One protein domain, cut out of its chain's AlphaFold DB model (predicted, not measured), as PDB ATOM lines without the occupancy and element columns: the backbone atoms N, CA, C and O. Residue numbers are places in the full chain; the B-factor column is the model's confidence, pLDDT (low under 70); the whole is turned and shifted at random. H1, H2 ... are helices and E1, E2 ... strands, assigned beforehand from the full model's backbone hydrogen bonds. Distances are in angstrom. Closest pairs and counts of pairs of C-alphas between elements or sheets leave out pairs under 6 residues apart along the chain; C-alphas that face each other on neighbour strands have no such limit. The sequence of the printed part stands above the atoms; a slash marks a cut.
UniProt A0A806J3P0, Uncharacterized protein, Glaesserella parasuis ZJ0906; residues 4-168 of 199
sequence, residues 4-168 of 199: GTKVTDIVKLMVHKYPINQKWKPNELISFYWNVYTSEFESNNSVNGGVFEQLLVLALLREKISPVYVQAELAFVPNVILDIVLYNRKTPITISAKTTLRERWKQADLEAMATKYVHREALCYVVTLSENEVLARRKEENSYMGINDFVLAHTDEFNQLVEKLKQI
ATOM      1  N   GLY A   4      24.906 -44.148 -64.816       63.44
ATOM      2  CA  GLY A   4      26.275 -44.402 -64.351       63.44
ATOM      3  C   GLY A   4      27.342 -43.705 -65.200       63.44
ATOM      4  O   GLY A   4      28.267 -43.115 -64.655       63.44
ATOM      5  N   THR A   5      27.164 -43.660 -66.524       74.81
ATOM      6  CA  THR A   5      28.114 -43.029 -67.455       74.81
ATOM      7  C   THR A   5      28.249 -41.528 -67.181       74.81
ATOM      8  O   THR A   5      29.360 -41.032 -67.050       74.81
ATOM      9  N   LYS A   6      27.128 -40.821 -66.958       87.88
ATOM     10  CA  LYS A   6      27.139 -39.369 -66.699       87.88
ATOM     11  C   LYS A   6      27.917 -38.994 -65.431       87.88
ATOM     12  O   LYS A   6      28.672 -38.029 -65.447       87.88
ATOM     13  N   VAL A   7      27.721 -39.727 -64.332       92.50
ATOM     14  CA  VAL A   7      28.419 -39.463 -63.059       92.50
ATOM     15  C   VAL A   7      29.923 -39.669 -63.226       92.50
ATOM     16  O   VAL A   7      30.711 -38.799 -62.856       92.50
ATOM     17  N   THR A   8      30.320 -40.793 -63.823       90.44
ATOM     18  CA  THR A   8      31.729 -41.102 -64.066       90.44
ATOM     19  C   THR A   8      32.388 -40.070 -64.981       90.44
ATOM     20  O   THR A   8      33.518 -39.671 -64.714       90.44
ATOM     21  N   ASP A   9      31.695 -39.599 -66.019       93.81
ATOM     22  CA  ASP A   9      32.223 -38.585 -66.939       93.81
ATOM     23  C   ASP A   9      32.463 -37.241 -66.237       93.81
ATOM     24  O   ASP A   9      33.511 -36.629 -66.435       93.81
ATOM     25  N   ILE A  10      31.543 -36.815 -65.362       95.44
ATOM     26  CA  ILE A  10      31.701 -35.598 -64.548       95.44
ATOM     27  C   ILE A  10      32.937 -35.708 -63.651       95.44
ATOM     28  O   ILE A  10      33.796 -34.828 -63.666       95.44
ATOM     29  N   VAL A  11      33.061 -36.802 -62.893       95.38
ATOM     30  CA  VAL A  11      34.190 -36.993 -61.968       95.38
ATOM     31  C   VAL A  11      35.514 -37.088 -62.727       95.38
ATOM     32  O   VAL A  11      36.488 -36.446 -62.333       95.38
ATOM     33  N   LYS A  12      35.552 -37.808 -63.857       95.31
ATOM     34  CA  LYS A  12      36.729 -37.868 -64.741       95.31
ATOM     35  C   LYS A  12      37.135 -36.486 -65.240       95.31
ATOM     36  O   LYS A  12      38.316 -36.153 -65.185       95.31
ATOM     37  N   LEU A  13      36.175 -35.683 -65.702       96.12
ATOM     38  CA  LEU A  13      36.434 -34.330 -66.184       96.12
ATOM     39  C   LEU A  13      37.020 -33.447 -65.075       96.12
ATOM     40  O   LEU A  13      38.027 -32.776 -65.304       96.12
ATOM     41  N   MET A  14      36.444 -33.493 -63.868       96.56
ATOM     42  CA  MET A  14      36.945 -32.733 -62.719       96.56
ATOM     43  C   MET A  14      38.371 -33.132 -62.338       96.56
ATOM     44  O   MET A  14      39.217 -32.259 -62.180       96.56
ATOM     45  N   VAL A  15      38.662 -34.431 -62.220       95.38
ATOM     46  CA  VAL A  15      40.000 -34.924 -61.844       95.38
ATOM     47  C   VAL A  15      41.037 -34.635 -62.934       95.38
ATOM     48  O   VAL A  15      42.190 -34.353 -62.620       95.38
ATOM     49  N   HIS A  16      40.645 -34.669 -64.211       96.06
ATOM     50  CA  HIS A  16      41.539 -34.322 -65.317       96.06
ATOM     51  C   HIS A  16      41.876 -32.826 -65.340       96.06
ATOM     52  O   HIS A  16      43.039 -32.455 -65.485       96.06
ATOM     53  N   LYS A  17      40.864 -31.966 -65.174       97.19
ATOM     54  CA  LYS A  17      41.024 -30.504 -65.163       97.19
ATOM     55  C   LYS A  17      41.735 -30.010 -63.902       97.19
ATOM     56  O   LYS A  17      42.532 -29.078 -63.972       97.19
ATOM     57  N   TYR A  18      41.468 -30.652 -62.768       96.50
ATOM     58  CA  TYR A  18      42.042 -30.336 -61.467       96.50
ATOM     59  C   TYR A  18      42.696 -31.592 -60.878       96.50
ATOM     60  O   TYR A  18      42.024 -32.353 -60.177       96.50
ATOM     61  N   PRO A  19      43.988 -31.840 -61.156       94.31
ATOM     62  CA  PRO A  19      44.689 -33.019 -60.655       94.31
ATOM     63  C   PRO A  19      44.693 -33.111 -59.124       94.31
ATOM     64  O   PRO A  19      44.855 -32.105 -58.430       94.31
ATOM     65  N   ILE A  20      44.560 -34.332 -58.597       93.25
ATOM     66  CA  ILE A  20      44.528 -34.590 -57.149       93.25
ATOM     67  C   ILE A  20      45.853 -34.162 -56.509       93.25
ATOM     68  O   ILE A  20      46.923 -34.678 -56.847       93.25
ATOM     69  N   ASN A  21      45.776 -33.274 -55.518       92.50
ATOM     70  CA  ASN A  21      46.928 -32.900 -54.708       92.50
ATOM     71  C   ASN A  21      47.219 -33.977 -53.651       92.50
ATOM     72  O   ASN A  21      46.395 -34.260 -52.784       92.50
ATOM     73  N   GLN A  22      48.430 -34.533 -53.691       90.56
ATOM     74  CA  GLN A  22      48.879 -35.605 -52.792       90.56
ATOM     75  C   GLN A  22      49.008 -35.178 -51.323       90.56
ATOM     76  O   GLN A  22      49.109 -36.030 -50.447       90.56
ATOM     77  N   LYS A  23      49.031 -33.871 -51.037       95.06
ATOM     78  CA  LYS A  23      49.101 -33.344 -49.667       95.06
ATOM     79  C   LYS A  23      47.734 -33.157 -49.020       95.06
ATOM     80  O   LYS A  23      47.690 -32.885 -47.824       95.06
ATOM     81  N   TRP A  24      46.646 -33.250 -49.786       97.31
ATOM     82  CA  TRP A  24      45.314 -33.044 -49.231       97.31
ATOM     83  C   TRP A  24      44.946 -34.144 -48.257       97.31
ATOM     84  O   TRP A  24      45.067 -35.331 -48.556       97.31
ATOM     85  N   LYS A  25      44.383 -33.742 -47.126       98.31
ATOM     86  CA  LYS A  25      43.637 -34.634 -46.249       98.31
ATOM     87  C   LYS A  25      42.355 -35.128 -46.938       98.31
ATOM     88  O   LYS A  25      41.931 -34.562 -47.953       98.31
ATOM     89  N   PRO A  26      41.751 -36.221 -46.451       98.56
ATOM     90  CA  PRO A  26      40.521 -36.757 -47.032       98.56
ATOM     91  C   PRO A  26      39.410 -35.712 -47.158       98.56
ATOM     92  O   PRO A  26      38.854 -35.540 -48.242       98.56
ATOM     93  N   ASN A  27      39.147 -34.956 -46.092       98.62
ATOM     94  CA  ASN A  27      38.117 -33.919 -46.084       98.62
ATOM     95  C   ASN A  27      38.403 -32.769 -47.060       98.62
ATOM     96  O   ASN A  27      37.482 -32.250 -47.681       98.62
ATOM     97  N   GLU A  28      39.669 -32.385 -47.232       98.62
ATOM     98  CA  GLU A  28      40.086 -31.334 -48.164       98.62
ATOM     99  C   GLU A  28      39.822 -31.741 -49.616       98.62
ATOM    100  O   GLU A  28      39.356 -30.917 -50.401       98.62
ATOM    101  N   LEU A  29      40.046 -33.015 -49.965       98.50
ATOM    102  CA  LEU A  29      39.684 -33.537 -51.286       98.50
ATOM    103  C   LEU A  29      38.176 -33.482 -51.505       98.50
ATOM    104  O   LEU A  29      37.745 -33.023 -52.564       98.50
ATOM    105  N   ILE A  30      37.384 -33.923 -50.522       98.56
ATOM    106  CA  ILE A  30      35.922 -33.863 -50.621       98.56
ATOM    107  C   ILE A  30      35.469 -32.416 -50.809       98.56
ATOM    108  O   ILE A  30      34.773 -32.127 -51.779       98.56
ATOM    109  N   SER A  31      35.911 -31.505 -49.942       98.50
ATOM    110  CA  SER A  31      35.577 -30.081 -50.008       98.50
ATOM    111  C   SER A  31      35.948 -29.468 -51.354       98.50
ATOM    112  O   SER A  31      35.125 -28.799 -51.975       98.50
ATOM    113  N   PHE A  32      37.166 -29.720 -51.839       98.56
ATOM    114  CA  PHE A  32      37.637 -29.173 -53.105       98.56
ATOM    115  C   PHE A  32      36.777 -29.646 -54.280       98.56
ATOM    116  O   PHE A  32      36.204 -28.823 -54.994       98.56
ATOM    117  N   TYR A  33      36.641 -30.961 -54.475       98.31
ATOM    118  CA  TYR A  33      35.914 -31.474 -55.638       98.31
ATOM    119  C   TYR A  33      34.409 -31.272 -55.535       98.31
ATOM    120  O   TYR A  33      33.758 -31.102 -56.563       98.31
ATOM    121  N   TRP A  34      33.844 -31.241 -54.329       98.19
ATOM    122  CA  TRP A  34      32.439 -30.895 -54.160       98.19
ATOM    123  C   TRP A  34      32.164 -29.434 -54.532       98.19
ATOM    124  O   TRP A  34      31.171 -29.144 -55.202       98.19
ATOM    125  N   ASN A  35      33.065 -28.513 -54.179       98.00
ATOM    126  CA  ASN A  35      32.971 -27.109 -54.586       98.00
ATOM    127  C   ASN A  35      33.147 -26.934 -56.102       98.00
ATOM    128  O   ASN A  35      32.399 -26.183 -56.725       98.00
ATOM    129  N   VAL A  36      34.082 -27.659 -56.725       97.69
ATOM    130  CA  VAL A  36      34.210 -27.686 -58.196       97.69
ATOM    131  C   VAL A  36      32.923 -28.210 -58.834       97.69
ATOM    132  O   VAL A  36      32.370 -27.572 -59.725       97.69
ATOM    133  N   TYR A  37      32.397 -29.332 -58.344       97.38
ATOM    134  CA  TYR A  37      31.169 -29.922 -58.868       97.38
ATOM    135  C   TYR A  37      29.988 -28.946 -58.805       97.38
ATOM    136  O   TYR A  37      29.305 -28.721 -59.799       97.38
ATOM    137  N   THR A  38      29.764 -28.340 -57.642       96.44
ATOM    138  CA  THR A  38      28.615 -27.451 -57.418       96.44
ATOM    139  C   THR A  38      28.728 -26.102 -58.125       96.44
ATOM    140  O   THR A  38      27.704 -25.454 -58.335       96.44
ATOM    141  N   SER A  39      29.936 -25.680 -58.506       96.56
ATOM    142  CA  SER A  39      30.163 -24.435 -59.249       96.56
ATOM    143  C   SER A  39      30.146 -24.613 -60.766       96.56
ATOM    144  O   SER A  39      29.743 -23.695 -61.476       96.56
ATOM    145  N   GLU A  40      30.561 -25.776 -61.275       95.94
ATOM    146  CA  GLU A  40      30.705 -26.015 -62.718       95.94
ATOM    147  C   GLU A  40      29.565 -26.837 -63.335       95.94
ATOM    148  O   GLU A  40      29.418 -26.849 -64.558       95.94
ATOM    149  N   PHE A  41      28.755 -27.525 -62.524       94.25
ATOM    150  CA  PHE A  41      27.711 -28.425 -63.012       94.25
ATOM    151  C   PHE A  41      26.347 -28.102 -62.408       94.25
ATOM    152  O   PHE A  41      26.212 -27.733 -61.242       94.25
ATOM    153  N   GLU A  42      25.299 -28.292 -63.208       89.94
ATOM    154  CA  GLU A  42      23.927 -28.110 -62.746       89.94
ATOM    155  C   GLU A  42      23.548 -29.141 -61.678       89.94
ATOM    156  O   GLU A  42      23.746 -30.351 -61.835       89.94
ATOM    157  N   SER A  43      22.927 -28.652 -60.604       84.81
ATOM    158  CA  SER A  43      22.472 -29.493 -59.504       84.81
ATOM    159  C   SER A  43      21.336 -30.412 -59.946       84.81
ATOM    160  O   SER A  43      20.265 -29.976 -60.369       84.81
ATOM    161  N   ASN A  44      21.547 -31.714 -59.781       89.75
ATOM    162  CA  ASN A  44      20.524 -32.728 -59.974       89.75
ATOM    163  C   ASN A  44      20.652 -33.748 -58.848       89.75
ATOM    164  O   ASN A  44      21.664 -34.435 -58.771       89.75
ATOM    165  N   ASN A  45      19.625 -33.895 -58.006       86.31
ATOM    166  CA  ASN A  45      19.680 -34.744 -56.806       86.31
ATOM    167  C   ASN A  45      20.233 -36.148 -57.070       86.31
ATOM    168  O   ASN A  45      21.001 -36.678 -56.270       86.31
ATOM    169  N   SER A  46      19.866 -36.737 -58.207       82.56
ATOM    170  CA  SER A  46      20.312 -38.073 -58.551       82.56
ATOM    171  C   SER A  46      21.766 -38.132 -59.030       82.56
ATOM    172  O   SER A  46      22.395 -39.171 -58.854       82.56
ATOM    173  N   VAL A  47      22.276 -37.072 -59.658       93.19
ATOM    174  CA  VAL A  47      23.687 -36.957 -60.063       93.19
ATOM    175  C   VAL A  47      24.538 -36.568 -58.855       93.19
ATOM    176  O   VAL A  47      25.582 -37.167 -58.639       93.19
ATOM    177  N   ASN A  48      24.038 -35.661 -58.013       95.62
ATOM    178  CA  ASN A  48      24.669 -35.196 -56.780       95.62
ATOM    179  C   ASN A  48      25.050 -36.366 -55.868       95.62
ATOM    180  O   ASN A  48      26.180 -36.427 -55.394       95.62
ATOM    181  N   GLY A  49      24.118 -37.301 -55.641       95.44
ATOM    182  CA  GLY A  49      24.379 -38.496 -54.835       95.44
ATOM    183  C   GLY A  49      25.490 -39.368 -55.422       95.44
ATOM    184  O   GLY A  49      26.432 -39.699 -54.714       95.44
ATOM    185  N   GLY A  50      25.427 -39.662 -56.725       95.94
ATOM    186  CA  GLY A  50      26.435 -40.494 -57.388       95.94
ATOM    187  C   GLY A  50      27.818 -39.838 -57.459       95.94
ATOM    188  O   GLY A  50      28.825 -40.511 -57.275       95.94
ATOM    189  N   VAL A  51      27.885 -38.523 -57.690       97.62
ATOM    190  CA  VAL A  51      29.154 -37.779 -57.648       97.62
ATOM    191  C   VAL A  51      29.733 -37.832 -56.241       97.62
ATOM    192  O   VAL A  51      30.909 -38.140 -56.086       97.62
ATOM    193  N   PHE A  52      28.916 -37.591 -55.216       98.31
ATOM    194  CA  PHE A  52      29.373 -37.644 -53.833       98.31
ATOM    195  C   PHE A  52      29.897 -39.034 -53.441       98.31
ATOM    196  O   PHE A  52      30.991 -39.128 -52.894       98.31
ATOM    197  N   GLU A  53      29.184 -40.107 -53.796       98.19
ATOM    198  CA  GLU A  53      29.638 -41.492 -53.599       98.19
ATOM    199  C   GLU A  53      31.005 -41.743 -54.259       98.19
ATOM    200  O   GLU A  53      31.931 -42.220 -53.607       98.19
ATOM    201  N   GLN A  54      31.184 -41.332 -55.520       97.62
ATOM    202  CA  GLN A  54      32.459 -41.474 -56.233       97.62
ATOM    203  C   GLN A  54      33.599 -40.671 -55.591       97.62
ATOM    204  O   GLN A  54      34.734 -41.144 -55.553       97.62
ATOM    205  N   LEU A  55      33.324 -39.477 -55.056       98.50
ATOM    206  CA  LEU A  55      34.331 -38.701 -54.326       98.50
ATOM    207  C   LEU A  55      34.770 -39.407 -53.038       98.50
ATOM    208  O   LEU A  55      35.963 -39.411 -52.733       98.50
ATOM    209  N   LEU A  56      33.844 -40.050 -52.316       98.75
ATOM    210  CA  LEU A  56      34.184 -40.869 -51.148       98.75
ATOM    211  C   LEU A  56      35.044 -42.073 -51.545       98.75
ATOM    212  O   LEU A  56      36.066 -42.322 -50.909       98.75
ATOM    213  N   VAL A  57      34.690 -42.777 -52.625       98.50
ATOM    214  CA  VAL A  57      35.485 -43.899 -53.156       98.50
ATOM    215  C   VAL A  57      36.904 -43.447 -53.509       98.50
ATOM    216  O   VAL A  57      37.872 -44.078 -53.090       98.50
ATOM    217  N   LEU A  58      37.049 -42.326 -54.222       97.62
ATOM    218  CA  LEU A  58      38.359 -41.760 -54.556       97.62
ATOM    219  C   LEU A  58      39.162 -41.385 -53.306       97.62
ATOM    220  O   LEU A  58      40.361 -41.660 -53.255       97.62
ATOM    221  N   ALA A  59      38.518 -40.788 -52.299       98.44
ATOM    222  CA  ALA A  59      39.169 -40.455 -51.036       98.44
ATOM    223  C   ALA A  59      39.692 -41.712 -50.321       98.44
ATOM    224  O   ALA A  59      40.847 -41.733 -49.907       98.44
ATOM    225  N   LEU A  60      38.885 -42.775 -50.231       98.56
ATOM    226  CA  LEU A  60      39.277 -44.041 -49.600       98.56
ATOM    227  C   LEU A  60      40.438 -44.718 -50.344       98.56
ATOM    228  O   LEU A  60      41.442 -45.082 -49.730       98.56
ATOM    229  N   LEU A  61      40.345 -44.825 -51.673       97.69
ATOM    230  CA  LEU A  61      41.385 -45.453 -52.495       97.69
ATOM    231  C   LEU A  61      42.714 -44.693 -52.432       97.69
ATOM    232  O   LEU A  61      43.774 -45.312 -52.333       97.69
ATOM    233  N   ARG A  62      42.675 -43.353 -52.438       96.69
ATOM    234  CA  ARG A  62      43.875 -42.515 -52.279       96.69
ATOM    235  C   ARG A  62      44.589 -42.799 -50.956       96.69
ATOM    236  O   ARG A  62      45.815 -42.802 -50.895       96.69
ATOM    237  N   GLU A  63      43.817 -43.087 -49.917       97.38
ATOM    238  CA  GLU A  63      44.301 -43.412 -48.576       97.38
ATOM    239  C   GLU A  63      44.683 -44.889 -48.404       97.38
ATOM    240  O   GLU A  63      44.958 -45.328 -47.287       97.38
ATOM    241  N   LYS A  64      44.761 -45.639 -49.515       97.06
ATOM    242  CA  LYS A  64      45.113 -47.067 -49.578       97.06
ATOM    243  C   LYS A  64      44.128 -47.973 -48.835       97.06
ATOM    244  O   LYS A  64      44.492 -49.068 -48.414       97.06
ATOM    245  N   ILE A  65      42.880 -47.530 -48.696       98.31
ATOM    246  CA  ILE A  65      41.783 -48.352 -48.192       98.31
ATOM    247  C   ILE A  65      41.168 -49.057 -49.401       98.31
ATOM    248  O   ILE A  65      40.487 -48.439 -50.218       98.31
ATOM    249  N   SER A  66      41.461 -50.348 -49.541       97.19
ATOM    250  CA  SER A  66      41.031 -51.163 -50.679       97.19
ATOM    251  C   SER A  66      40.929 -52.645 -50.299       97.19
ATOM    252  O   SER A  66      41.708 -53.078 -49.449       97.19
ATOM    253  N   PRO A  67      40.073 -53.438 -50.969       97.56
ATOM    254  CA  PRO A  67      39.134 -53.037 -52.022       97.56
ATOM    255  C   PRO A  67      37.938 -52.233 -51.488       97.56
ATOM    256  O   PRO A  67      37.583 -52.318 -50.315       97.56
ATOM    257  N   VAL A  68      37.320 -51.449 -52.373       98.31
ATOM    258  CA  VAL A  68      36.082 -50.708 -52.100       98.31
ATOM    259  C   VAL A  68      34.990 -51.289 -52.986       98.31
ATOM    260  O   VAL A  68      35.053 -51.157 -54.209       98.31
ATOM    261  N   TYR A  69      34.004 -51.944 -52.382       98.19
ATOM    262  CA  TYR A  69      32.825 -52.431 -53.091       98.19
ATOM    263  C   TYR A  69      31.769 -51.328 -53.098       98.19
ATOM    264  O   TYR A  69      31.542 -50.695 -52.069       98.19
ATOM    265  N   VAL A  70      31.135 -51.090 -54.243       97.12
ATOM    266  CA  VAL A  70      30.093 -50.065 -54.405       97.12
ATOM    267  C   VAL A  70      28.795 -50.702 -54.857       97.12
ATOM    268  O   VAL A  70      28.833 -51.672 -55.614       97.12
ATOM    269  N   GLN A  71      27.665 -50.157 -54.404       95.56
ATOM    270  CA  GLN A  71      26.326 -50.682 -54.706       95.56
ATOM    271  C   GLN A  71      26.243 -52.199 -54.468       95.56
ATOM    272  O   GLN A  71      25.770 -52.959 -55.312       95.56
ATOM    273  N   ALA A  72      26.795 -52.637 -53.336       94.94
ATOM    274  CA  ALA A  72      27.068 -54.036 -53.051       94.94
ATOM    275  C   ALA A  72      25.987 -54.659 -52.167       94.94
ATOM    276  O   ALA A  72      25.478 -54.033 -51.237       94.94
ATOM    277  N   GLU A  73      25.694 -55.928 -52.426       95.69
ATOM    278  CA  GLU A  73      24.835 -56.756 -51.588       95.69
ATOM    279  C   GLU A  73      25.717 -57.667 -50.729       95.69
ATOM    280  O   GLU A  73      26.584 -58.383 -51.237       95.69
ATOM    281  N   LEU A  74      25.516 -57.634 -49.411       93.75
ATOM    282  CA  LEU A  74      26.174 -58.572 -48.504       93.75
ATOM    283  C   LEU A  74      25.402 -59.891 -48.485       93.75
ATOM    284  O   LEU A  74      24.176 -59.911 -48.375       93.75
ATOM    285  N   ALA A  75      26.127 -61.008 -48.551       92.25
ATOM    286  CA  ALA A  75      25.515 -62.328 -48.487       92.25
ATOM    287  C   ALA A  75      24.656 -62.481 -47.222       92.25
ATOM    288  O   ALA A  75      25.069 -62.111 -46.124       92.25
ATOM    289  N   PHE A  76      23.462 -63.053 -47.392       91.88
ATOM    290  CA  PHE A  76      22.452 -63.251 -46.344       91.88
ATOM    291  C   PHE A  76      21.836 -61.985 -45.745       91.88
ATOM    292  O   PHE A  76      20.936 -62.118 -44.919       91.88
ATOM    293  N   VAL A  77      22.253 -60.784 -46.155       94.50
ATOM    294  CA  VAL A  77      21.569 -59.536 -45.797       94.50
ATOM    295  C   VAL A  77      20.479 -59.291 -46.847       94.50
ATOM    296  O   VAL A  77      20.791 -58.955 -47.988       94.50
ATOM    297  N   PRO A  78      19.193 -59.508 -46.526       88.19
ATOM    298  CA  PRO A  78      18.147 -59.508 -47.539       88.19
ATOM    299  C   PRO A  78      17.780 -58.087 -47.975       88.19
ATOM    300  O   PRO A  78      17.572 -57.218 -47.132       88.19
ATOM    301  N   ASN A  79      17.581 -57.893 -49.283       90.06
ATOM    302  CA  ASN A  79      16.969 -56.695 -49.878       90.06
ATOM    303  C   ASN A  79      17.663 -55.367 -49.524       90.06
ATOM    304  O   ASN A  79      17.002 -54.333 -49.410       90.06
ATOM    305  N   VAL A  80      18.984 -55.391 -49.340       94.25
ATOM    306  CA  VAL A  80      19.781 -54.208 -49.010       94.25
ATOM    307  C   VAL A  80      20.923 -54.076 -50.010       94.25
ATOM    308  O   VAL A  80      21.786 -54.947 -50.095       94.25
ATOM    309  N   ILE A  81      20.925 -52.960 -50.738       96.00
ATOM    310  CA  ILE A  81      22.020 -52.548 -51.617       96.00
ATOM    311  C   ILE A  81      22.751 -51.415 -50.906       96.00
ATOM    312  O   ILE A  81      22.178 -50.353 -50.673       96.00
ATOM    313  N   LEU A  82      24.006 -51.653 -50.540       97.44
ATOM    314  CA  LEU A  82      24.817 -50.725 -49.757       97.44
ATOM    315  C   LEU A  82      25.644 -49.839 -50.686       97.44
ATOM    316  O   LEU A  82      26.299 -50.350 -51.594       97.44
ATOM    317  N   ASP A  83      25.655 -48.527 -50.429       97.94
ATOM    318  CA  ASP A  83      26.386 -47.561 -51.261       97.94
ATOM    319  C   ASP A  83      27.884 -47.922 -51.331       97.94
ATOM    320  O   ASP A  83      28.426 -48.086 -52.422       97.94
ATOM    321  N   ILE A  84      28.540 -48.109 -50.177       98.69
ATOM    322  CA  ILE A  84      29.948 -48.518 -50.069       98.69
ATOM    323  C   ILE A  84      30.104 -49.607 -48.999       98.69
ATOM    324  O   ILE A  84      29.602 -49.467 -47.880       98.69
ATOM    325  N   VAL A  85      30.869 -50.655 -49.318       98.56
ATOM    326  CA  VAL A  85      31.256 -51.733 -48.398       98.56
ATOM    327  C   VAL A  85      32.771 -51.926 -48.411       98.56
ATOM    328  O   VAL A  85      33.388 -52.089 -49.464       98.56
ATOM    329  N   LEU A  86      33.368 -51.953 -47.218       98.50
ATOM    330  CA  LEU A  86      34.756 -52.351 -46.994       98.50
ATOM    331  C   LEU A  86      34.743 -53.681 -46.249       98.50
ATOM    332  O   LEU A  86      34.291 -53.765 -45.103       98.50
ATOM    333  N   TYR A  87      35.193 -54.734 -46.922       97.69
ATOM    334  CA  TYR A  87      35.102 -56.069 -46.360       97.69
ATOM    335  C   TYR A  87      36.234 -56.330 -45.367       97.69
ATOM    336  O   TYR A  87      37.421 -56.194 -45.661       97.69
ATOM    337  N   ASN A  88      35.829 -56.767 -44.183       95.81
ATOM    338  CA  ASN A  88      36.651 -57.471 -43.223       95.81
ATOM    339  C   ASN A  88      35.790 -58.612 -42.682       95.81
ATOM    340  O   ASN A  88      34.618 -58.409 -42.363       95.81
ATOM    341  N   ARG A  89      36.367 -59.809 -42.562       91.62
ATOM    342  CA  ARG A  89      35.628 -61.013 -42.160       91.62
ATOM    343  C   ARG A  89      34.894 -60.865 -40.824       91.62
ATOM    344  O   ARG A  89      33.812 -61.415 -40.653       91.62
ATOM    345  N   LYS A  90      35.500 -60.151 -39.875       91.88
ATOM    346  CA  LYS A  90      34.959 -59.961 -38.529       91.88
ATOM    347  C   LYS A  90      34.077 -58.715 -38.452       91.88
ATOM    348  O   LYS A  90      32.962 -58.783 -37.947       91.88
ATOM    349  N   THR A  91      34.565 -57.601 -38.985       95.25
ATOM    350  CA  THR A  91      33.994 -56.263 -38.788       95.25
ATOM    351  C   THR A  91      33.802 -55.580 -40.146       95.25
ATOM    352  O   THR A  91      34.549 -54.655 -40.469       95.25
ATOM    353  N   PRO A  92      32.855 -56.032 -40.993       96.81
ATOM    354  CA  PRO A  92      32.607 -55.359 -42.261       96.81
ATOM    355  C   PRO A  92      32.129 -53.929 -42.003       96.81
ATOM    356  O   PRO A  92      31.392 -53.666 -41.049       96.81
ATOM    357  N   ILE A  93      32.552 -53.000 -42.853       98.62
ATOM    358  CA  ILE A  93      32.173 -51.596 -42.738       98.62
ATOM    359  C   ILE A  93      31.247 -51.241 -43.886       98.62
ATOM    360  O   ILE A  93      31.548 -51.536 -45.042       98.62
ATOM    361  N   THR A  94      30.147 -50.571 -43.568       98.50
ATOM    362  CA  THR A  94      29.228 -50.008 -44.552       98.50
ATOM    363  C   THR A  94      29.201 -48.491 -44.413       98.50
ATOM    364  O   THR A  94      29.232 -47.940 -43.310       98.50
ATOM    365  N   ILE A  95      29.188 -47.797 -45.547       98.81
ATOM    366  CA  ILE A  95      29.081 -46.341 -45.606       98.81
ATOM    367  C   ILE A  95      27.897 -46.006 -46.508       98.81
ATOM    368  O   ILE A  95      27.928 -46.297 -47.699       98.81
ATOM    369  N   SER A  96      26.870 -45.376 -45.940       98.56
ATOM    370  CA  SER A  96      25.759 -44.786 -46.688       98.56
ATOM    371  C   SER A  96      26.115 -43.344 -47.051       98.56
ATOM    372  O   SER A  96      26.350 -42.513 -46.169       98.56
ATOM    373  N   ALA A  97      26.171 -43.034 -48.345       98.25
ATOM    374  CA  ALA A  97      26.564 -41.730 -48.864       98.25
ATOM    375  C   ALA A  97      25.325 -40.858 -49.095       98.25
ATOM    376  O   ALA A  97      24.423 -41.191 -49.872       98.25
ATOM    377  N   LYS A  98      25.239 -39.720 -48.405       97.44
ATOM    378  CA  LYS A  98      24.049 -38.862 -48.455       97.44
ATOM    379  C   LYS A  98      24.456 -37.392 -48.502       97.44
ATOM    380  O   LYS A  98      24.971 -36.868 -47.532       97.44
ATOM    381  N   THR A  99      24.173 -36.671 -49.585       96.75
ATOM    382  CA  THR A  99      24.465 -35.218 -49.648       96.75
ATOM    383  C   THR A  99      23.640 -34.412 -48.635       96.75
ATOM    384  O   THR A  99      24.150 -33.493 -48.007       96.75
ATOM    385  N   THR A 100      22.382 -34.808 -48.438       95.12
ATOM    386  CA  THR A 100      21.466 -34.351 -47.374       95.12
ATOM    387  C   THR A 100      20.834 -35.565 -46.699       95.12
ATOM    388  O   THR A 100      20.771 -36.625 -47.333       95.12
ATOM    389  N   LEU A 101      20.353 -35.445 -45.459       94.50
ATOM    390  CA  LEU A 101      19.792 -36.586 -44.719       94.50
ATOM    391  C   LEU A 101      18.278 -36.725 -44.929       94.50
ATOM    392  O   LEU A 101      17.808 -37.789 -45.323       94.50
ATOM    393  N   ARG A 102      17.522 -35.650 -44.712       92.44
ATOM    394  CA  ARG A 102      16.054 -35.569 -44.662       92.44
ATOM    395  C   ARG A 102      15.462 -36.710 -43.836       92.44
ATOM    396  O   ARG A 102      15.889 -36.927 -42.716       92.44
ATOM    397  N   GLU A 103      14.502 -37.457 -44.358       93.19
ATOM    398  CA  GLU A 103      14.015 -38.715 -43.790       93.19
ATOM    399  C   GLU A 103      14.863 -39.931 -44.198       93.19
ATOM    400  O   GLU A 103      14.741 -40.996 -43.596       93.19
ATOM    401  N   ARG A 104      15.745 -39.786 -45.196       94.62
ATOM    402  CA  ARG A 104      16.507 -40.888 -45.814       94.62
ATOM    403  C   ARG A 104      17.574 -41.488 -44.903       94.62
ATOM    404  O   ARG A 104      18.021 -42.600 -45.166       94.62
ATOM    405  N   TRP A 105      17.954 -40.816 -43.818       95.38
ATOM    406  CA  TRP A 105      18.780 -41.448 -42.783       95.38
ATOM    407  C   TRP A 105      18.072 -42.641 -42.130       95.38
ATOM    408  O   TRP A 105      18.746 -43.572 -41.713       95.38
ATOM    409  N   LYS A 106      16.730 -42.666 -42.098       95.12
ATOM    410  CA  LYS A 106      15.965 -43.813 -41.583       95.12
ATOM    411  C   LYS A 106      16.166 -45.055 -42.443       95.12
ATOM    412  O   LYS A 106      16.238 -46.157 -41.920       95.12
ATOM    413  N   GLN A 107      16.277 -44.872 -43.760       95.88
ATOM    414  CA  GLN A 107      16.605 -45.967 -44.667       95.88
ATOM    415  C   GLN A 107      18.011 -46.497 -44.366       95.88
ATOM    416  O   GLN A 107      18.170 -47.697 -44.179       95.88
ATOM    417  N   ALA A 108      18.994 -45.602 -44.227       96.94
ATOM    418  CA  ALA A 108      20.353 -45.993 -43.854       96.94
ATOM    419  C   ALA A 108      20.403 -46.710 -42.490       96.94
ATOM    420  O   ALA A 108      21.198 -47.626 -42.306       96.94
ATOM    421  N   ASP A 109      19.530 -46.338 -41.550       96.94
ATOM    422  CA  ASP A 109      19.422 -47.018 -40.260       96.94
ATOM    423  C   ASP A 109      18.859 -48.437 -40.391       96.94
ATOM    424  O   ASP A 109      19.414 -49.372 -39.818       96.94
ATOM    425  N   LEU A 110      17.823 -48.630 -41.211       96.62
ATOM    426  CA  LEU A 110      17.278 -49.960 -41.507       96.62
ATOM    427  C   LEU A 110      18.297 -50.852 -42.230       96.62
ATOM    428  O   LEU A 110      18.439 -52.023 -41.881       96.62
ATOM    429  N   GLU A 111      19.038 -50.301 -43.195       97.50
ATOM    430  CA  GLU A 111      20.131 -50.995 -43.892       97.50
ATOM    431  C   GLU A 111      21.235 -51.416 -42.907       97.50
ATOM    432  O   GLU A 111      21.717 -52.553 -42.937       97.50
ATOM    433  N   ALA A 112      21.597 -50.526 -41.980       97.50
ATOM    434  CA  ALA A 112      22.575 -50.795 -40.935       97.50
ATOM    435  C   ALA A 112      22.088 -51.863 -39.943       97.50
ATOM    436  O   ALA A 112      22.844 -52.766 -39.582       97.50
ATOM    437  N   MET A 113      20.818 -51.815 -39.532       97.00
ATOM    438  CA  MET A 113      20.208 -52.840 -38.680       97.00
ATOM    439  C   MET A 113      20.192 -54.209 -39.364       97.00
ATOM    440  O   MET A 113      20.586 -55.200 -38.748       97.00
ATOM    441  N   ALA A 114      19.782 -54.275 -40.633       97.19
ATOM    442  CA  ALA A 114      19.782 -55.510 -41.413       97.19
ATOM    443  C   ALA A 114      21.200 -56.078 -41.562       97.19
ATOM    444  O   ALA A 114      21.419 -57.271 -41.354       97.19
ATOM    445  N   THR A 115      22.180 -55.210 -41.828       97.50
ATOM    446  CA  THR A 115      23.595 -55.594 -41.873       97.50
ATOM    447  C   THR A 115      24.039 -56.184 -40.538       97.50
ATOM    448  O   THR A 115      24.604 -57.274 -40.507       97.50
ATOM    449  N   LYS A 116      23.736 -55.513 -39.420       97.25
ATOM    450  CA  LYS A 116      24.116 -55.952 -38.067       97.25
ATOM    451  C   LYS A 116      23.389 -57.206 -37.594       97.25
ATOM    452  O   LYS A 116      23.897 -57.915 -36.728       97.25
ATOM    453  N   TYR A 117      22.229 -57.514 -38.164       96.06
ATOM    454  CA  TYR A 117      21.529 -58.763 -37.884       96.06
ATOM    455  C   TYR A 117      22.346 -59.986 -38.335       96.06
ATOM    456  O   TYR A 117      22.391 -60.995 -37.629       96.06
ATOM    457  N   VAL A 118      23.042 -59.867 -39.469       94.94
ATOM    458  CA  VAL A 118      23.909 -60.915 -40.035       94.94
ATOM    459  C   VAL A 118      25.348 -60.772 -39.535       94.94
ATOM    460  O   VAL A 118      25.954 -61.727 -39.051       94.94
ATOM    461  N   HIS A 119      25.885 -59.558 -39.596       95.50
ATOM    462  CA  HIS A 119      27.247 -59.204 -39.221       95.50
ATOM    463  C   HIS A 119      27.229 -58.342 -37.958       95.50
ATOM    464  O   HIS A 119      27.322 -57.120 -38.022       95.50
ATOM    465  N   ARG A 120      27.106 -58.976 -36.787       95.81
ATOM    466  CA  ARG A 120      26.893 -58.280 -35.500       95.81
ATOM    467  C   ARG A 120      27.926 -57.210 -35.162       95.81
ATOM    468  O   ARG A 120      27.590 -56.233 -34.502       95.81
ATOM    469  N   GLU A 121      29.165 -57.394 -35.603       96.62
ATOM    470  CA  GLU A 121      30.253 -56.444 -35.366       96.62
ATOM    471  C   GLU A 121      30.419 -55.418 -36.498       96.62
ATOM    472  O   GLU A 121      31.401 -54.683 -36.514       96.62
ATOM    473  N   ALA A 122      29.490 -55.350 -37.457       97.69
ATOM    474  CA  ALA A 122      29.577 -54.396 -38.551       97.69
ATOM    475  C   ALA A 122      29.586 -52.947 -38.049       97.69
ATOM    476  O   ALA A 122      28.836 -52.575 -37.139       97.69
ATOM    477  N   LEU A 123      30.396 -52.111 -38.695       98.50
ATOM    478  CA  LEU A 123      30.426 -50.669 -38.461       98.50
ATOM    479  C   LEU A 123      29.688 -49.972 -39.601       98.50
ATOM    480  O   LEU A 123      30.104 -50.049 -40.750       98.50
ATOM    481  N   CYS A 124      28.579 -49.313 -39.290       98.44
ATOM    482  CA  CYS A 124      27.700 -48.695 -40.276       98.44
ATOM    483  C   CYS A 124      27.716 -47.177 -40.101       98.44
ATOM    484  O   CYS A 124      27.287 -46.673 -39.065       98.44
ATOM    485  N   TYR A 125      28.192 -46.440 -41.098       98.62
ATOM    486  CA  TYR A 125      28.306 -44.983 -41.046       98.62
ATOM    487  C   TYR A 125      27.404 -44.322 -42.079       98.62
ATOM    488  O   TYR A 125      27.254 -44.819 -43.194       98.62
ATOM    489  N   VAL A 126      26.862 -43.154 -41.742       98.56
ATOM    490  CA  VAL A 126      26.274 -42.252 -42.739       98.56
ATOM    491  C   VAL A 126      27.241 -41.104 -42.959       98.56
ATOM    492  O   VAL A 126      27.455 -40.293 -42.064       98.56
ATOM    493  N   VAL A 127      27.820 -41.016 -44.153       98.81
ATOM    494  CA  VAL A 127      28.727 -39.922 -44.513       98.81
ATOM    495  C   VAL A 127      27.940 -38.876 -45.298       98.81
ATOM    496  O   VAL A 127      27.226 -39.203 -46.250       98.81
ATOM    497  N   THR A 128      28.026 -37.612 -44.881       98.69
ATOM    498  CA  THR A 128      27.191 -36.525 -45.410       98.69
ATOM    499  C   THR A 128      27.893 -35.174 -45.430       98.69
ATOM    500  O   THR A 128      28.940 -35.000 -44.825       98.69
ATOM    501  N   LEU A 129      27.308 -34.206 -46.134       97.88
ATOM    502  CA  LEU A 129      27.735 -32.802 -46.146       97.88
ATOM    503  C   LEU A 129      26.787 -31.904 -45.327       97.88
ATOM    504  O   LEU A 129      26.979 -30.693 -45.257       97.88
ATOM    505  N   SER A 130      25.738 -32.473 -44.725       97.00
ATOM    506  CA  SER A 130      24.653 -31.700 -44.113       97.00
ATOM    507  C   SER A 130      24.845 -31.469 -42.613       97.00
ATOM    508  O   SER A 130      24.296 -32.189 -41.779       97.00
ATOM    509  N   GLU A 131      25.613 -30.435 -42.264       97.12
ATOM    510  CA  GLU A 131      25.964 -30.104 -40.872       97.12
ATOM    511  C   GLU A 131      24.748 -29.947 -39.955       97.12
ATOM    512  O   GLU A 131      24.653 -30.607 -38.921       97.12
ATOM    513  N   ASN A 132      23.781 -29.113 -40.347       95.88
ATOM    514  CA  ASN A 132      22.604 -28.823 -39.524       95.88
ATOM    515  C   ASN A 132      21.768 -30.078 -39.245       95.88
ATOM    516  O   ASN A 132      21.220 -30.234 -38.153       95.88
ATOM    517  N   GLU A 133      21.673 -30.982 -40.220       95.25
ATOM    518  CA  GLU A 133      20.914 -32.219 -40.063       95.25
ATOM    519  C   GLU A 133      21.644 -33.210 -39.153       95.25
ATOM    520  O   GLU A 133      21.001 -33.834 -38.311       95.25
ATOM    521  N   VAL A 134      22.975 -33.305 -39.255       95.12
ATOM    522  CA  VAL A 134      23.802 -34.112 -38.340       95.12
ATOM    523  C   VAL A 134      23.701 -33.592 -36.908       95.12
ATOM    524  O   VAL A 134      23.461 -34.373 -35.988       95.12
ATOM    525  N   LEU A 135      23.812 -32.276 -36.711       93.00
ATOM    526  CA  LEU A 135      23.664 -31.649 -35.394       93.00
ATOM    527  C   LEU A 135      22.292 -31.934 -34.776       93.00
ATOM    528  O   LEU A 135      22.202 -32.185 -33.575       93.00
ATOM    529  N   ALA A 136      21.226 -31.905 -35.578       91.31
ATOM    530  CA  ALA A 136      19.888 -32.245 -35.111       91.31
ATOM    531  C   ALA A 136      19.780 -33.724 -34.699       91.31
ATOM    532  O   ALA A 136      19.201 -34.016 -33.658       91.31
ATOM    533  N   ARG A 137      20.369 -34.648 -35.470       90.12
ATOM    534  CA  ARG A 137      20.313 -36.089 -35.171       90.12
ATOM    535  C   ARG A 137      21.139 -36.490 -33.962       90.12
ATOM    536  O   ARG A 137      20.662 -37.263 -33.142       90.12
ATOM    537  N   ARG A 138      22.324 -35.909 -33.789       88.75
ATOM    538  CA  ARG A 138      23.170 -36.182 -32.616       88.75
ATOM    539  C   ARG A 138      22.548 -35.696 -31.300       88.75
ATOM    540  O   ARG A 138      22.850 -36.251 -30.256       88.75
ATOM    541  N   LYS A 139      21.665 -34.690 -31.333       88.12
ATOM    542  CA  LYS A 139      20.901 -34.248 -30.147       88.12
ATOM    543  C   LYS A 139      19.801 -35.230 -29.736       88.12
ATOM    544  O   LYS A 139      19.335 -35.183 -28.603       88.12
ATOM    545  N   GLU A 140      19.377 -36.095 -30.647       83.00
ATOM    546  CA  GLU A 140      18.354 -37.111 -30.429       83.00
ATOM    547  C   GLU A 140      19.043 -38.481 -30.300       83.00
ATOM    548  O   GLU A 140      18.880 -39.334 -31.169       83.00
ATOM    549  N   GLU A 141      19.833 -38.692 -29.235       60.75
ATOM    550  CA  GLU A 141      20.718 -39.869 -29.054       60.75
ATOM    551  C   GLU A 141      20.021 -41.241 -29.197       60.75
ATOM    552  O   GLU A 141      20.682 -42.234 -29.471       60.75
ATOM    553  N   ASN A 142      18.689 -41.304 -29.089       70.44
ATOM    554  CA  ASN A 142      17.893 -42.528 -29.271       70.44
ATOM    555  C   ASN A 142      17.147 -42.601 -30.621       70.44
ATOM    556  O   ASN A 142      16.198 -43.373 -30.755       70.44
ATOM    557  N   SER A 143      17.497 -41.769 -31.607       81.25
ATOM    558  CA  SER A 143      16.756 -41.687 -32.877       81.25
ATOM    559  C   SER A 143      17.146 -42.741 -33.918       81.25
ATOM    560  O   SER A 143      16.384 -42.939 -34.863       81.25
ATOM    561  N   TYR A 144      18.279 -43.425 -33.749       89.50
ATOM    562  CA  TYR A 144      18.788 -44.449 -34.668       89.50
ATOM    563  C   TYR A 144      19.423 -45.612 -33.896       89.50
ATOM    564  O   TYR A 144      19.952 -45.427 -32.801       89.50
ATOM    565  N   MET A 145      19.344 -46.822 -34.453       90.88
ATOM    566  CA  MET A 145      19.744 -48.064 -33.771       90.88
ATOM    567  C   MET A 145      20.883 -48.799 -34.482       90.88
ATOM    568  O   MET A 145      21.749 -49.405 -33.847       90.88
ATOM    569  N   GLY A 146      20.857 -48.797 -35.812       94.88
ATOM    570  CA  GLY A 146      21.818 -49.485 -36.660       94.88
ATOM    571  C   GLY A 146      23.053 -48.640 -36.945       94.88
ATOM    572  O   GLY A 146      24.159 -49.178 -36.974       94.88
ATOM    573  N   ILE A 147      22.903 -47.333 -37.135       96.81
ATOM    574  CA  ILE A 147      24.017 -46.435 -37.472       96.81
ATOM    575  C   ILE A 147      24.962 -46.270 -36.273       96.81
ATOM    576  O   ILE A 147      24.537 -46.018 -35.151       96.81
ATOM    577  N   ASN A 148      26.267 -46.404 -36.510       96.50
ATOM    578  CA  ASN A 148      27.305 -46.127 -35.521       96.50
ATOM    579  C   ASN A 148      27.553 -44.628 -35.362       96.50
ATOM    580  O   ASN A 148      27.714 -44.166 -34.238       96.50
ATOM    581  N   ASP A 149      27.628 -43.888 -36.469       96.06
ATOM    582  CA  ASP A 149      27.790 -42.436 -36.439       96.06
ATOM    583  C   ASP A 149      27.371 -41.790 -37.767       96.06
ATOM    584  O   ASP A 149      27.428 -42.409 -38.838       96.06
ATOM    585  N   PHE A 150      27.007 -40.515 -37.685       97.44
ATOM    586  CA  PHE A 150      26.950 -39.615 -38.829       97.44
ATOM    587  C   PHE A 150      28.302 -38.924 -38.953       97.44
ATOM    588  O   PHE A 150      28.839 -38.482 -37.951       97.44
ATOM    589  N   VAL A 151      28.857 -38.799 -40.153       98.50
ATOM    590  CA  VAL A 151      30.193 -38.224 -40.362       98.50
ATOM    591  C   VAL A 151      30.121 -37.123 -41.406       98.50
ATOM    592  O   VAL A 151      29.646 -37.346 -42.522       98.50
ATOM    593  N   LEU A 152      30.610 -35.933 -41.056       98.69
ATOM    594  CA  LEU A 152      30.688 -34.806 -41.981       98.69
ATOM    595  C   LEU A 152      31.914 -34.930 -42.895       98.69
ATOM    596  O   LEU A 152      33.058 -34.833 -42.459       98.69
ATOM    597  N   ALA A 153      31.663 -35.145 -44.185       98.69
ATOM    598  CA  ALA A 153      32.670 -35.484 -45.190       98.69
ATOM    599  C   ALA A 153      33.670 -34.350 -45.468       98.69
ATOM    600  O   ALA A 153      34.806 -34.601 -45.861       98.69
ATOM    601  N   HIS A 154      33.246 -33.101 -45.266       98.31
ATOM    602  CA  HIS A 154      34.036 -31.891 -45.508       98.31
ATOM    603  C   HIS A 154      34.733 -31.349 -44.248       98.31
ATOM    604  O   HIS A 154      35.390 -30.312 -44.310       98.31
ATOM    605  N   THR A 155      34.644 -32.047 -43.109       98.62
ATOM    606  CA  THR A 155      35.273 -31.648 -41.836       98.62
ATOM    607  C   THR A 155      36.295 -32.686 -41.360       98.62
ATOM    608  O   THR A 155      36.459 -33.747 -41.962       98.62
ATOM    609  N   ASP A 156      37.011 -32.393 -40.269       98.56
ATOM    610  CA  ASP A 156      37.989 -33.326 -39.693       98.56
ATOM    611  C   ASP A 156      37.374 -34.649 -39.206       98.56
ATOM    612  O   ASP A 156      38.103 -35.626 -39.030       98.56
ATOM    613  N   GLU A 157      36.050 -34.732 -39.048       98.62
ATOM    614  CA  GLU A 157      35.368 -35.989 -38.729       98.62
ATOM    615  C   GLU A 157      35.651 -37.067 -39.783       98.62
ATOM    616  O   GLU A 157      35.901 -38.226 -39.445       98.62
ATOM    617  N   PHE A 158      35.685 -36.689 -41.064       98.81
ATOM    618  CA  PHE A 158      35.990 -37.634 -42.134       98.81
ATOM    619  C   PHE A 158      37.451 -38.083 -42.118       98.81
ATOM    620  O   PHE A 158      37.736 -39.255 -42.353       98.81
ATOM    621  N   ASN A 159      38.374 -37.190 -41.753       98.81
ATOM    622  CA  ASN A 159      39.778 -37.555 -41.553       98.81
ATOM    623  C   ASN A 159      39.913 -38.592 -40.432       98.81
ATOM    624  O   ASN A 159      40.600 -39.596 -40.592       98.81
ATOM    625  N   GLN A 160      39.210 -38.381 -39.317       98.75
ATOM    626  CA  GLN A 160      39.195 -39.320 -38.197       98.75
ATOM    627  C   GLN A 160      38.575 -40.665 -38.582       98.75
ATOM    628  O   GLN A 160      39.087 -41.704 -38.170       98.75
ATOM    629  N   LEU A 161      37.496 -40.665 -39.374       98.75
ATOM    630  CA  LEU A 161      36.922 -41.899 -39.907       98.75
ATOM    631  C   LEU A 161      37.957 -42.648 -40.750       98.75
ATOM    632  O   LEU A 161      38.210 -43.816 -40.483       98.75
ATOM    633  N   VAL A 162      38.596 -41.987 -41.715       98.69
ATOM    634  CA  VAL A 162      39.622 -42.606 -42.569       98.69
ATOM    635  C   VAL A 162      40.765 -43.197 -41.744       98.69
ATOM    636  O   VAL A 162      41.157 -44.338 -41.982       98.69
ATOM    637  N   GLU A 163      41.273 -42.473 -40.746       98.50
ATOM    638  CA  GLU A 163      42.340 -42.988 -39.883       98.50
ATOM    639  C   GLU A 163      41.895 -44.206 -39.065       98.50
ATOM    640  O   GLU A 163      42.670 -45.150 -38.924       98.50
ATOM    641  N   LYS A 164      40.636 -44.249 -38.598       98.12
ATOM    642  CA  LYS A 164      40.058 -45.455 -37.976       98.12
ATOM    643  C   LYS A 164      39.998 -46.618 -38.967       98.12
ATOM    644  O   LYS A 164      40.397 -47.726 -38.621       98.12
ATOM    645  N   LEU A 165      39.534 -46.373 -40.195       98.12
ATOM    646  CA  LEU A 165      39.415 -47.405 -41.229       98.12
ATOM    647  C   LEU A 165      40.777 -47.985 -41.625       98.12
ATOM    648  O   LEU A 165      40.877 -49.190 -41.824       98.12
ATOM    649  N   LYS A 166      41.840 -47.172 -41.655       97.19
ATOM    650  CA  LYS A 166      43.218 -47.640 -41.894       97.19
ATOM    651  C   LYS A 166      43.731 -48.634 -40.853       97.19
ATOM    652  O   LYS A 166      44.635 -49.405 -41.159       97.19
ATOM    653  N   GLN A 167      43.188 -48.618 -39.634       96.75
ATOM    654  CA  GLN A 167      43.555 -49.588 -38.596       96.75
ATOM    655  C   GLN A 167      42.870 -50.947 -38.789       96.75
ATOM    656  O   GLN A 167      43.196 -51.904 -38.086       96.75
ATOM    657  N   ILE A 168      41.915 -51.048 -39.717       96.12
ATOM    658  CA  ILE A 168      41.184 -52.279 -40.008       96.12
ATOM    659  C   ILE A 168      41.778 -52.906 -41.268       96.12
ATOM    660  O   ILE A 168      41.939 -52.253 -42.296       96.12
TER     661      ILE A 168
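What this domain is: This is residues 4 to 168 of the 199 residues of an uncharacterized protein of Glaesserella parasuis ZJ0906 (UniProt A0A806J3P0). A twisted sheet of five strands makes the core, with H3 and H6 packed over one face and H4 and H5 over the other; H1 and H2 pack on H3 and, off the sheet, make one end of the domain. The printed part has 165 residues, with named elements in the order H1 H2 H3 E1 E2 E3 H4 E4 H5 E5 H6; the class is mixed, helices and strands. The mixed sheet runs E1, E2, E3, E4, E5. The whole is compact, with a radius of gyration of the C-alphas of 15.3 A and spans of 44 by 32 by 29 A.

How they stand to each other: Begin with H1, residues 4 to 17, which touches residues 47 to 55 of H3, residues 45 to 62, at a steep tilt of 55 degrees; their closest C-alphas, Val 7 and Val 51, are 5.7 A apart. Next, H2, residues 26 to 40, forms a helical hairpin with H3, at a tilt of 34 degrees, only just shallow; the closest C-alphas, Pro 26 and Ala 59, are 5.6 A apart. Then find E1, residues 69 to 72, E2, residues 82 to 86, and E3, residues 93 to 98, a meander, each strand the antiparallel neighbour of the one before: N 69 and O 85 are 3.0 A apart, N 86 and O 93 2.9 A. H3 lies over E2 and E3 at a height over the sheet of 7.9 A. On the opposite face, H4, residues 105 to 118, stands at a height of 9.0 A and leads to E4, residues 123 to 128, parallel to E3, with N 96 and O 125 2.8 A apart. H5, residues 131 to 138, is on the same face as H4, over E5, residues 149 to 152, parallel to E4, with N 151 and O 126 2.8 A apart. E3, H4, E4 and E4, H5, E5 are strand-helix-strand units, parallel neighbour strands joined through a helix, with right-handed crossovers. H6, residues 156 to 166, is on the same face as H3 and touches residues 26 to 27 of H2; the closest C-alphas, Pro 26 and Asn 159, are 5.6 A apart. Every O i to N i+4 pair is within hydrogen-bond range in H1, H2, H5 and H6; H3 has 13 of 14, H4 9 of 10.

Where its parts are: Find C-alpha 4 at (26.275, -44.402, -64.351), where H1 begins its 20.3 A. H2 spans 21.4 A, H3 25.8 A, H4 20.3 A and E3 16.2 A. H6 ends at C-alpha 166, (43.218, -47.640, -41.894).

The domain as a whole: The C-alphas of Lys 17 and Asn 142, the two farthest apart, are 44.4 A apart. The printed part has no cut and no long link. Mean pLDDT of the printed part is 95.1; residues 4 and 141 are under 70.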